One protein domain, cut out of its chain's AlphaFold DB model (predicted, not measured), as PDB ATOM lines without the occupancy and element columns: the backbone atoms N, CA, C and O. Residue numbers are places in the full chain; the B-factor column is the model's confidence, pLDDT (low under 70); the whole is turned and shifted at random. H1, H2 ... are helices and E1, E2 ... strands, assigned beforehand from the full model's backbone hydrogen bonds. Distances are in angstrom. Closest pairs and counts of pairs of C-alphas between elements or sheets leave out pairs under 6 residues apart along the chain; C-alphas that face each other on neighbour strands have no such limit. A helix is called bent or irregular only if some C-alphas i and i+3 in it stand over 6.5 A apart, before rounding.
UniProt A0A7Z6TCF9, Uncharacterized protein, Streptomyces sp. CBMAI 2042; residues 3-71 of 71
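This is residues 3 to 71 of the 71 residues of an uncharacterized protein of Streptomyces sp. CBMAI 2042 (UniProt A0A7Z6TCF9). A small compact head of residues 3 to 47 has a long helical arm, residues 48 to 71, sticking out of it and making most of the length. In the head, helix H1 packs on the short two-stranded ribbon of E1 and E2, mainly on E1, while H2 is the arm and stands free. The printed part has 69 residues, with two named strands and two named helices in the order E1, H1, E2, H2; the sheet order is E1 - E2, antiparallel, and the class is mostly helix. The whole is extended, with a radius of gyration of the C-alphas of 22.0 A and spans of 72 by 19 by 15 A.

E1, residues 3 to 6, and E2, residues 42 to 45, are antiparallel neighbours, with 161 degrees between their directions. C-alphas 3 and 45 face each other at 4.6 A, and C-alphas 6 and 42 at 5.2 A. N 4 and O 44 are within hydrogen-bond range at 2.9 A, as are N 44 and O 4 at 2.8 A. H1, residues 19 to 33, has 7 pairs of C-alphas within 8 A of E1; the closest are those of Asn 3 and Lys 19, 5.9 A apart. Within 10 A, H1 has 17 pairs of C-alphas with E1 and 4 with E2, made by its residues 19 to 26. H2, residues 51 to 69, is apart from E1 and from H1. Every O i to N i+4 pair of H1 is within hydrogen-bond range, and 12 of 15 are in H2.

E1 begins at C-alpha 3, at (221.599, 146.438, 231.579). After residues 7 to 18, a stretch with no named element, H1 runs 21.0 A from C-alpha 19 at (225.809, 149.337, 234.438) to C-alpha 33. E2 follows at residues 42 to 45. H2 runs 27.9 A from C-alpha 51 to C-alpha 69 at (229.139, 134.752, 187.243). It is neither bent nor irregular, but only just: C-alphas 51 and 54 are 6.1 A apart.

The two C-alphas farthest apart are those of Pro 35 and Arg 71, 71.6 A. Without residues 48 to 71, the body of 45 residues spans 32 by 15 by 14 A and has a radius of gyration of 9.8 A. The link from E1 to H1 is long, with 12 residues; H1 to E2 is short, with 8, and E2 to H2 is tight, with 5. The printed part has no cut and ends at residue 71, the chain's last. The mean pLDDT of the printed part is 83.6, and the model's confidence is low, under 70, at residues 47 to 57 and residue 71.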
ATOM      1  N   ASN A   3     221.721 147.702 230.876       90.81
ATOM      2  CA  ASN A   3     221.599 146.438 231.579       90.81
ATOM      3  C   ASN A   3     220.356 146.465 232.461       90.81
ATOM      4  O   ASN A   3     219.957 147.519 232.960       90.81
ATOM      5  N   ARG A   4     219.773 145.298 232.681       93.44
ATOM      6  CA  ARG A   4     218.695 145.096 233.640       93.44
ATOM      7  C   ARG A   4     219.139 144.051 234.652       93.44
ATOM      8  O   ARG A   4     219.554 142.957 234.278       93.44
ATOM      9  N   TYR A   5     219.069 144.413 235.924       94.19
ATOM     10  CA  TYR A   5     219.521 143.590 237.036       94.19
ATOM     11  C   TYR A   5     218.328 142.948 237.724       94.19
ATOM     12  O   TYR A   5     217.312 143.609 237.946       94.19
ATOM     13  N   TRP A   6     218.476 141.679 238.076       95.50
ATOM     14  CA  TRP A   6     217.479 140.883 238.777       95.50
ATOM     15  C   TRP A   6     217.989 140.512 240.163       95.50
ATOM     16  O   TRP A   6     219.161 140.162 240.305       95.50
ATOM     17  N   CYS A   7     217.118 140.570 241.167       95.31
ATOM     18  CA  CYS A   7     217.393 139.970 242.468       95.31
ATOM     19  C   CYS A   7     217.339 138.438 242.352       95.31
ATOM     20  O   CYS A   7     216.530 137.903 241.599       95.31
ATOM     21  N   GLY A   8     218.225 137.737 243.065       93.12
ATOM     22  CA  GLY A   8     218.209 136.271 243.124       93.12
ATOM     23  C   GLY A   8     217.171 135.712 244.098       93.12
ATOM     24  O   GLY A   8     216.752 134.572 243.946       93.12
ATOM     25  N   GLU A   9     216.733 136.525 245.062       94.38
ATOM     26  CA  GLU A   9     215.864 136.087 246.162       94.38
ATOM     27  C   GLU A   9     214.386 136.452 245.956       94.38
ATOM     28  O   GLU A   9     213.512 135.918 246.635       94.38
ATOM     29  N   CYS A  10     214.085 137.406 245.069       93.56
ATOM     30  CA  CYS A  10     212.721 137.867 244.811       93.56
ATOM     31  C   CYS A  10     212.554 138.433 243.393       93.56
ATOM     32  O   CYS A  10     213.525 138.651 242.674       93.56
ATOM     33  N   ASP A  11     211.318 138.772 243.016       93.56
ATOM     34  CA  ASP A  11     210.971 139.293 241.682       93.56
ATOM     35  C   ASP A  11     211.400 140.752 241.423       93.56
ATOM     36  O   ASP A  11     210.979 141.383 240.444       93.56
ATOM     37  N   PHE A  12     212.232 141.332 242.293       94.38
ATOM     38  CA  PHE A  12     212.745 142.674 242.068       94.38
ATOM     39  C   PHE A  12     213.653 142.713 240.837       94.38
ATOM     40  O   PHE A  12     214.598 141.936 240.685       94.38
ATOM     41  N   ARG A  13     213.397 143.701 239.981       94.94
ATOM     42  CA  ARG A  13     214.170 143.967 238.772       94.94
ATOM     43  C   ARG A  13     214.340 145.463 238.568       94.94
ATOM     44  O   ARG A  13     213.389 146.226 238.743       94.94
ATOM     45  N   THR A  14     215.536 145.882 238.170       93.81
ATOM     46  CA  THR A  14     215.777 147.279 237.801       93.81
ATOM     47  C   THR A  14     215.152 147.591 236.443       93.81
ATOM     48  O   THR A  14     214.878 146.702 235.632       93.81
ATOM     49  N   LEU A  15     214.993 148.879 236.146       93.88
ATOM     50  CA  LEU A  15     214.825 149.314 234.762       93.88
ATOM     51  C   LEU A  15     216.095 149.007 233.947       93.88
ATOM     52  O   LEU A  15     217.129 148.598 234.488       93.88
ATOM     53  N   TRP A  16     216.014 149.221 232.635       92.94
ATOM     54  CA  TRP A  16     217.186 149.221 231.764       92.94
ATOM     55  C   TRP A  16     218.044 150.444 232.072       92.94
ATOM     56  O   TRP A  16     217.719 151.556 231.658       92.94
ATOM     57  N   LEU A  17     219.130 150.237 232.801       92.81
ATOM     58  CA  LEU A  17     219.986 151.295 233.321       92.81
ATOM     59  C   LEU A  17     221.413 151.145 232.801       92.81
ATOM     60  O   LEU A  17     221.814 150.103 232.279       92.81
ATOM     61  N   GLU A  18     222.200 152.203 232.950       92.31
ATOM     62  CA  GLU A  18     223.651 152.092 232.844       92.31
ATOM     63  C   GLU A  18     224.165 151.101 233.908       92.31
ATOM     64  O   GLU A  18     223.527 150.883 234.945       92.31
ATOM     65  N   LYS A  19     225.286 150.432 233.620       91.06
ATOM     66  CA  LYS A  19     225.809 149.337 234.438       91.06
ATOM     67  C   LYS A  19     225.985 149.757 235.899       91.06
ATOM     68  O   LYS A  19     225.506 149.027 236.768       91.06
ATOM     69  N   ALA A  20     226.636 150.890 236.157       92.81
ATOM     70  CA  ALA A  20     226.944 151.337 237.511       92.81
ATOM     71  C   ALA A  20     225.675 151.709 238.285       92.81
ATOM     72  O   ALA A  20     225.544 151.357 239.457       92.81
ATOM     73  N   GLU A  21     224.717 152.364 237.629       94.81
ATOM     74  CA  GLU A  21     223.444 152.719 238.262       94.81
ATOM     75  C   GLU A  21     222.604 151.482 238.609       94.81
ATOM     76  O   GLU A  21     222.120 151.354 239.734       94.81
ATOM     77  N   GLY A  22     222.507 150.514 237.696       93.75
ATOM     78  CA  GLY A  22     221.800 149.264 237.974       93.75
ATOM     79  C   GLY A  22     222.441 148.441 239.101       93.75
ATOM     80  O   GLY A  22     221.721 147.908 239.947       93.75
ATOM     81  N   GLN A  23     223.780 148.409 239.191       93.38
ATOM     82  CA  GLN A  23     224.474 147.762 240.316       93.38
ATOM     83  C   GLN A  23     224.182 148.461 241.644       93.38
ATOM     84  O   GLN A  23     223.873 147.782 242.623       93.38
ATOM     85  N   ARG A  24     224.229 149.800 241.690       95.56
ATOM     86  CA  ARG A  24     223.897 150.559 242.909       95.56
ATOM     87  C   ARG A  24     222.482 150.255 243.393       95.56
ATOM     88  O   ARG A  24     222.279 150.039 244.588       95.56
ATOM     89  N   GLN A  25     221.516 150.189 242.478       95.56
ATOM     90  CA  GLN A  25     220.134 149.867 242.831       95.56
ATOM     91  C   GLN A  25     219.974 148.432 243.341       95.56
ATOM     92  O   GLN A  25     219.280 148.237 244.340       95.56
ATOM     93  N   LEU A  26     220.638 147.447 242.724       94.75
ATOM     94  CA  LEU A  26     220.607 146.055 243.186       94.75
ATOM     95  C   LEU A  26     221.234 145.904 244.582       94.75
ATOM     96  O   LEU A  26     220.633 145.288 245.461       94.75
ATOM     97  N   VAL A  27     222.398 146.518 244.818       94.50
ATOM     98  CA  VAL A  27     223.072 146.486 246.129       94.50
ATOM     99  C   VAL A  27     222.217 147.164 247.197       94.50
ATOM    100  O   VAL A  27     221.995 146.601 248.267       94.50
ATOM    101  N   GLY A  28     221.681 148.349 246.895       95.69
ATOM    102  CA  GLY A  28     220.783 149.052 247.808       95.69
ATOM    103  C   GLY A  28     219.501 148.266 248.092       95.69
ATOM    104  O   GLY A  28     218.981 148.324 249.203       95.69
ATOM    105  N   HIS A  29     218.994 147.515 247.114       96.06
ATOM    106  CA  HIS A  29     217.871 146.610 247.318       96.06
ATOM    107  C   HIS A  29     218.232 145.475 248.289       96.06
ATOM    108  O   HIS A  29     217.522 145.306 249.280       96.06
ATOM    109  N   TYR A  30     219.349 144.769 248.074       95.62
ATOM    110  CA  TYR A  30     219.808 143.702 248.974       95.62
ATOM    111  C   TYR A  30     220.025 144.212 250.402       95.62
ATOM    112  O   TYR A  30     219.509 143.620 251.343       95.62
ATOM    113  N   ALA A  31     220.667 145.370 250.575       95.12
ATOM    114  CA  ALA A  31     220.875 145.966 251.896       95.12
ATOM    115  C   ALA A  31     219.562 146.247 252.655       95.12
ATOM    116  O   ALA A  31     219.534 146.186 253.881       95.12
ATOM    117  N   ARG A  32     218.471 146.555 251.939       96.06
ATOM    118  CA  ARG A  32     217.167 146.887 252.541       96.06
ATOM    119  C   ARG A  32     216.227 145.695 252.689       96.06
ATOM    120  O   ARG A  32     215.392 145.706 253.588       96.06
ATOM    121  N   LYS A  33     216.276 144.733 251.769       95.62
ATOM    122  CA  LYS A  33     215.291 143.640 251.660       95.62
ATOM    123  C   LYS A  33     215.863 142.263 251.979       95.62
ATOM    124  O   LYS A  33     215.104 141.401 252.403       95.62
ATOM    125  N   HIS A  34     217.175 142.090 251.845       94.38
ATOM    126  CA  HIS A  34     217.882 140.830 252.074       94.38
ATOM    127  C   HIS A  34     219.155 141.054 252.919       94.38
ATOM    128  O   HIS A  34     220.262 140.732 252.478       94.38
ATOM    129  N   PRO A  35     219.039 141.651 254.124       92.75
ATOM    130  CA  PRO A  35     220.201 141.937 254.959       92.75
ATOM    131  C   PRO A  35     220.928 140.639 255.336       92.75
ATOM    132  O   PRO A  35     220.309 139.659 255.737       92.75
ATOM    133  N   GLY A  36     222.253 140.630 255.182       90.50
ATOM    134  CA  GLY A  36     223.094 139.463 255.475       90.50
ATOM    135  C   GLY A  36     223.058 138.353 254.419       90.50
ATOM    136  O   GLY A  36     223.847 137.416 254.512       90.50
ATOM    137  N   THR A  37     222.206 138.458 253.394       91.69
ATOM    138  CA  THR A  37     222.240 137.538 252.251       91.69
ATOM    139  C   THR A  37     223.324 137.994 251.270       91.69
ATOM    140  O   THR A  37     223.362 139.181 250.926       91.69
ATOM    141  N   PRO A  38     224.215 137.100 250.807       88.44
ATOM    142  CA  PRO A  38     225.175 137.427 249.761       88.44
ATOM    143  C   PRO A  38     224.482 137.975 248.510       88.44
ATOM    144  O   PRO A  38     223.383 137.550 248.162       88.44
ATOM    145  N   LEU A  39     225.136 138.912 247.818       87.38
ATOM    146  CA  LEU A  39     224.620 139.446 246.559       87.38
ATOM    147  C   LEU A  39     224.503 138.316 245.529       87.38
ATOM    148  O   LEU A  39     225.510 137.811 245.035       87.38
ATOM    149  N   GLY A  40     223.265 137.949 245.214       84.69
ATOM    150  CA  GLY A  40     222.905 137.038 244.137       84.69
ATOM    151  C   GLY A  40     222.251 137.774 242.966       84.69
ATOM    152  O   GLY A  40     222.228 139.006 242.899       84.69
ATOM    153  N   GLY A  41     221.689 136.997 242.042       87.94
ATOM    154  CA  GLY A  41     220.913 137.515 240.918       87.94
ATOM    155  C   GLY A  41     221.629 137.478 239.572       87.94
ATOM    156  O   GLY A  41     222.740 136.958 239.433       87.94
ATOM    157  N   HIS A  42     220.946 137.972 238.541       88.94
ATOM    158  CA  HIS A  42     221.354 137.839 237.139       88.94
ATOM    159  C   HIS A  42     221.265 139.181 236.404       88.94
ATOM    160  O   HIS A  42     220.509 140.076 236.791       88.94
ATOM    161  N   VAL A  43     222.050 139.331 235.334       90.19
ATOM    162  CA  VAL A  43     222.110 140.562 234.534       90.19
ATOM    163  C   VAL A  43     221.721 140.263 233.098       90.19
ATOM    164  O   VAL A  43     222.370 139.468 232.421       90.19
ATOM    165  N   GLU A  44     220.698 140.953 232.611       91.69
ATOM    166  CA  GLU A  44     220.386 141.006 231.190       91.69
ATOM    167  C   GLU A  44     221.127 142.176 230.554       91.69
ATOM    168  O   GLU A  44     221.014 143.318 231.007       91.69
ATOM    169  N   ASN A  45     221.851 141.909 229.471       86.94
ATOM    170  CA  ASN A  45     222.495 142.945 228.676       86.94
ATOM    171  C   ASN A  45     221.748 143.104 227.354       86.94
ATOM    172  O   ASN A  45     221.604 142.148 226.587       86.94
ATOM    173  N   ARG A  46     221.313 144.328 227.046       78.31
ATOM    174  CA  ARG A  46     220.798 144.651 225.716       78.31
ATOM    175  C   ARG A  46     221.977 144.933 224.785       78.31
ATOM    176  O   ARG A  46     222.264 146.078 224.436       78.31
ATOM    177  N   GLY A  47     222.676 143.868 224.401       62.81
ATOM    178  CA  GLY A  47     223.672 143.909 223.338       62.81
ATOM    179  C   GLY A  47     222.985 144.166 222.000       62.81
ATOM    180  O   GLY A  47     221.952 143.568 221.699       62.81
ATOM    181  N   THR A  48     223.530 145.074 221.193       54.62
ATOM    182  CA  THR A  48     223.046 145.385 219.845       54.62
ATOM    183  C   THR A  48     223.144 144.131 218.966       54.62
ATOM    184  O   THR A  48     224.133 143.917 218.270       54.62
ATOM    185  N   ALA A  49     222.101 143.299 218.958       52.09
ATOM    186  CA  ALA A  49     221.972 142.098 218.122       52.09
ATOM    187  C   ALA A  49     221.817 142.417 216.617       52.09
ATOM    188  O   ALA A  49     221.342 141.601 215.834       52.09
ATOM    189  N   PHE A  50     222.205 143.621 216.195       49.91
ATOM    190  CA  PHE A  50     222.034 144.099 214.830       49.91
ATOM    191  C   PHE A  50     223.197 143.710 213.907       49.91
ATOM    192  O   PHE A  50     223.064 143.776 212.691       49.91
ATOM    193  N   ARG A  51     224.346 143.276 214.447       52.25
ATOM    194  CA  ARG A  51     225.549 143.056 213.623       52.25
ATOM    195  C   ARG A  51     225.632 141.668 212.974       52.25
ATOM    196  O   ARG A  51     226.266 141.527 211.936       52.25
ATOM    197  N   THR A  52     224.967 140.653 213.528       53.72
ATOM    198  CA  THR A  52     225.130 139.258 213.067       53.72
ATOM    199  C   THR A  52     224.220 138.897 211.889       53.72
ATOM    200  O   THR A  52     224.591 138.084 211.043       53.72
ATOM    201  N   ARG A  53     223.039 139.526 211.775       53.66
ATOM    202  CA  ARG A  53     222.060 139.204 210.718       53.66
ATOM    203  C   ARG A  53     222.430 139.791 209.349       53.66
ATOM    204  O   ARG A  53     222.227 139.123 208.341       53.66
ATOM    205  N   MET A  54     223.039 140.981 209.311       57.00
ATOM    206  CA  MET A  54     223.533 141.588 208.065       57.00
ATOM    207  C   MET A  54     224.712 140.819 207.455       57.00
ATOM    208  O   MET A  54     224.784 140.700 206.236       57.00
ATOM    209  N   GLY A  55     225.614 140.265 208.274       58.72
ATOM    210  CA  GLY A  55     226.778 139.526 207.773       58.72
ATOM    211  C   GLY A  55     226.394 138.271 206.982       58.72
ATOM    212  O   GLY A  55     226.931 138.037 205.903       58.72
ATOM    213  N   CYS A  56     225.411 137.503 207.463       65.50
ATOM    214  CA  CYS A  56     224.955 136.294 206.769       65.50
ATOM    215  C   CYS A  56     224.259 136.611 205.438       65.50
ATOM    216  O   CYS A  56     224.465 135.903 204.456       65.50
ATOM    217  N   LEU A  57     223.468 137.688 205.386       69.44
ATOM    218  CA  LEU A  57     222.796 138.116 204.155       69.44
ATOM    219  C   LEU A  57     223.796 138.607 203.102       69.44
ATOM    220  O   LEU A  57     223.662 138.264 201.931       69.44
ATOM    221  N   LEU A  58     224.828 139.350 203.517       72.50
ATOM    222  CA  LEU A  58     225.899 139.794 202.621       72.50
ATOM    223  C   LEU A  58     226.716 138.616 202.073       72.50
ATOM    224  O   LEU A  58     227.012 138.586 200.880       72.50
ATOM    225  N   LEU A  59     227.030 137.620 202.908       72.25
ATOM    226  CA  LEU A  59     227.728 136.406 202.470       72.25
ATOM    227  C   LEU A  59     226.882 135.574 201.494       72.25
ATOM    228  O   LEU A  59     227.399 135.118 200.476       72.25
ATOM    229  N   ALA A  60     225.583 135.417 201.762       77.31
ATOM    230  CA  ALA A  60     224.671 134.715 200.861       77.31
ATOM    231  C   ALA A  60     224.523 135.441 199.511       77.31
ATOM    232  O   ALA A  60     224.563 134.797 198.461       77.31
ATOM    233  N   ALA A  61     224.417 136.774 199.521       78.75
ATOM    234  CA  ALA A  61     224.357 137.581 198.302       78.75
ATOM    235  C   ALA A  61     225.655 137.486 197.480       78.75
ATOM    236  O   ALA A  61     225.599 137.312 196.263       78.75
ATOM    237  N   ALA A  62     226.820 137.530 198.135       78.88
ATOM    238  CA  ALA A  62     228.111 137.364 197.471       78.88
ATOM    239  C   ALA A  62     228.265 135.962 196.853       78.88
ATOM    240  O   ALA A  62     228.690 135.841 195.705       78.88
ATOM    241  N   ALA A  63     227.867 134.908 197.570       78.75
ATOM    242  CA  ALA A  63     227.903 133.539 197.055       78.75
ATOM    243  C   ALA A  63     226.981 133.356 195.837       78.75
ATOM    244  O   ALA A  63     227.385 132.743 194.846       78.75
ATOM    245  N   ALA A  64     225.773 133.929 195.876       81.12
ATOM    246  CA  ALA A  64     224.848 133.909 194.745       81.12
ATOM    247  C   ALA A  64     225.418 134.654 193.528       81.12
ATOM    248  O   ALA A  64     225.377 134.127 192.418       81.12
ATOM    249  N   ALA A  65     226.011 135.835 193.730       80.44
ATOM    250  CA  ALA A  65     226.641 136.601 192.654       80.44
ATOM    251  C   ALA A  65     227.795 135.828 191.990       80.44
ATOM    252  O   ALA A  65     227.865 135.764 190.764       80.44
ATOM    253  N   VAL A  66     228.654 135.176 192.785       80.19
ATOM    254  CA  VAL A  66     229.752 134.332 192.276       80.19
ATOM    255  C   VAL A  66     229.223 133.116 191.512       80.19
ATOM    256  O   VAL A  66     229.778 132.757 190.475       80.19
ATOM    257  N   ALA A  67     228.152 132.481 191.994       76.38
ATOM    258  CA  ALA A  67     227.542 131.340 191.317       76.38
ATOM    259  C   ALA A  67     226.911 131.727 189.971       76.38
ATOM    260  O   ALA A  67     226.991 130.948 189.025       76.38
ATOM    261  N   VAL A  68     226.313 132.921 189.877       79.38
ATOM    262  CA  VAL A  68     225.771 133.463 188.621       79.38
ATOM    263  C   VAL A  68     226.893 133.798 187.639       79.38
ATOM    264  O   VAL A  68     226.793 133.423 186.481       79.38
ATOM    265  N   TRP A  69     227.980 134.427 188.092       74.06
ATOM    266  CA  TRP A  69     229.139 134.752 187.243       74.06
ATOM    267  C   TRP A  69     229.897 133.528 186.710       74.06
ATOM    268  O   TRP A  69     230.651 133.637 185.749       74.06
ATOM    269  N   ARG A  70     229.755 132.375 187.374       71.81
ATOM    270  CA  ARG A  70     230.381 131.107 186.979       71.81
ATOM    271  C   ARG A  70     229.535 130.267 186.013       71.81
ATOM    272  O   ARG A  70     230.019 129.212 185.608       71.81
ATOM    273  N   ARG A  71     228.301 130.678 185.704       62.97
ATOM    274  CA  ARG A  71     227.447 130.049 184.682       62.97
ATOM    275  C   ARG A  71     227.606 130.752 183.344       62.97
ATOM    276  O   ARG A  71     227.486 130.034 182.333       62.97
TER     277      ARG A  71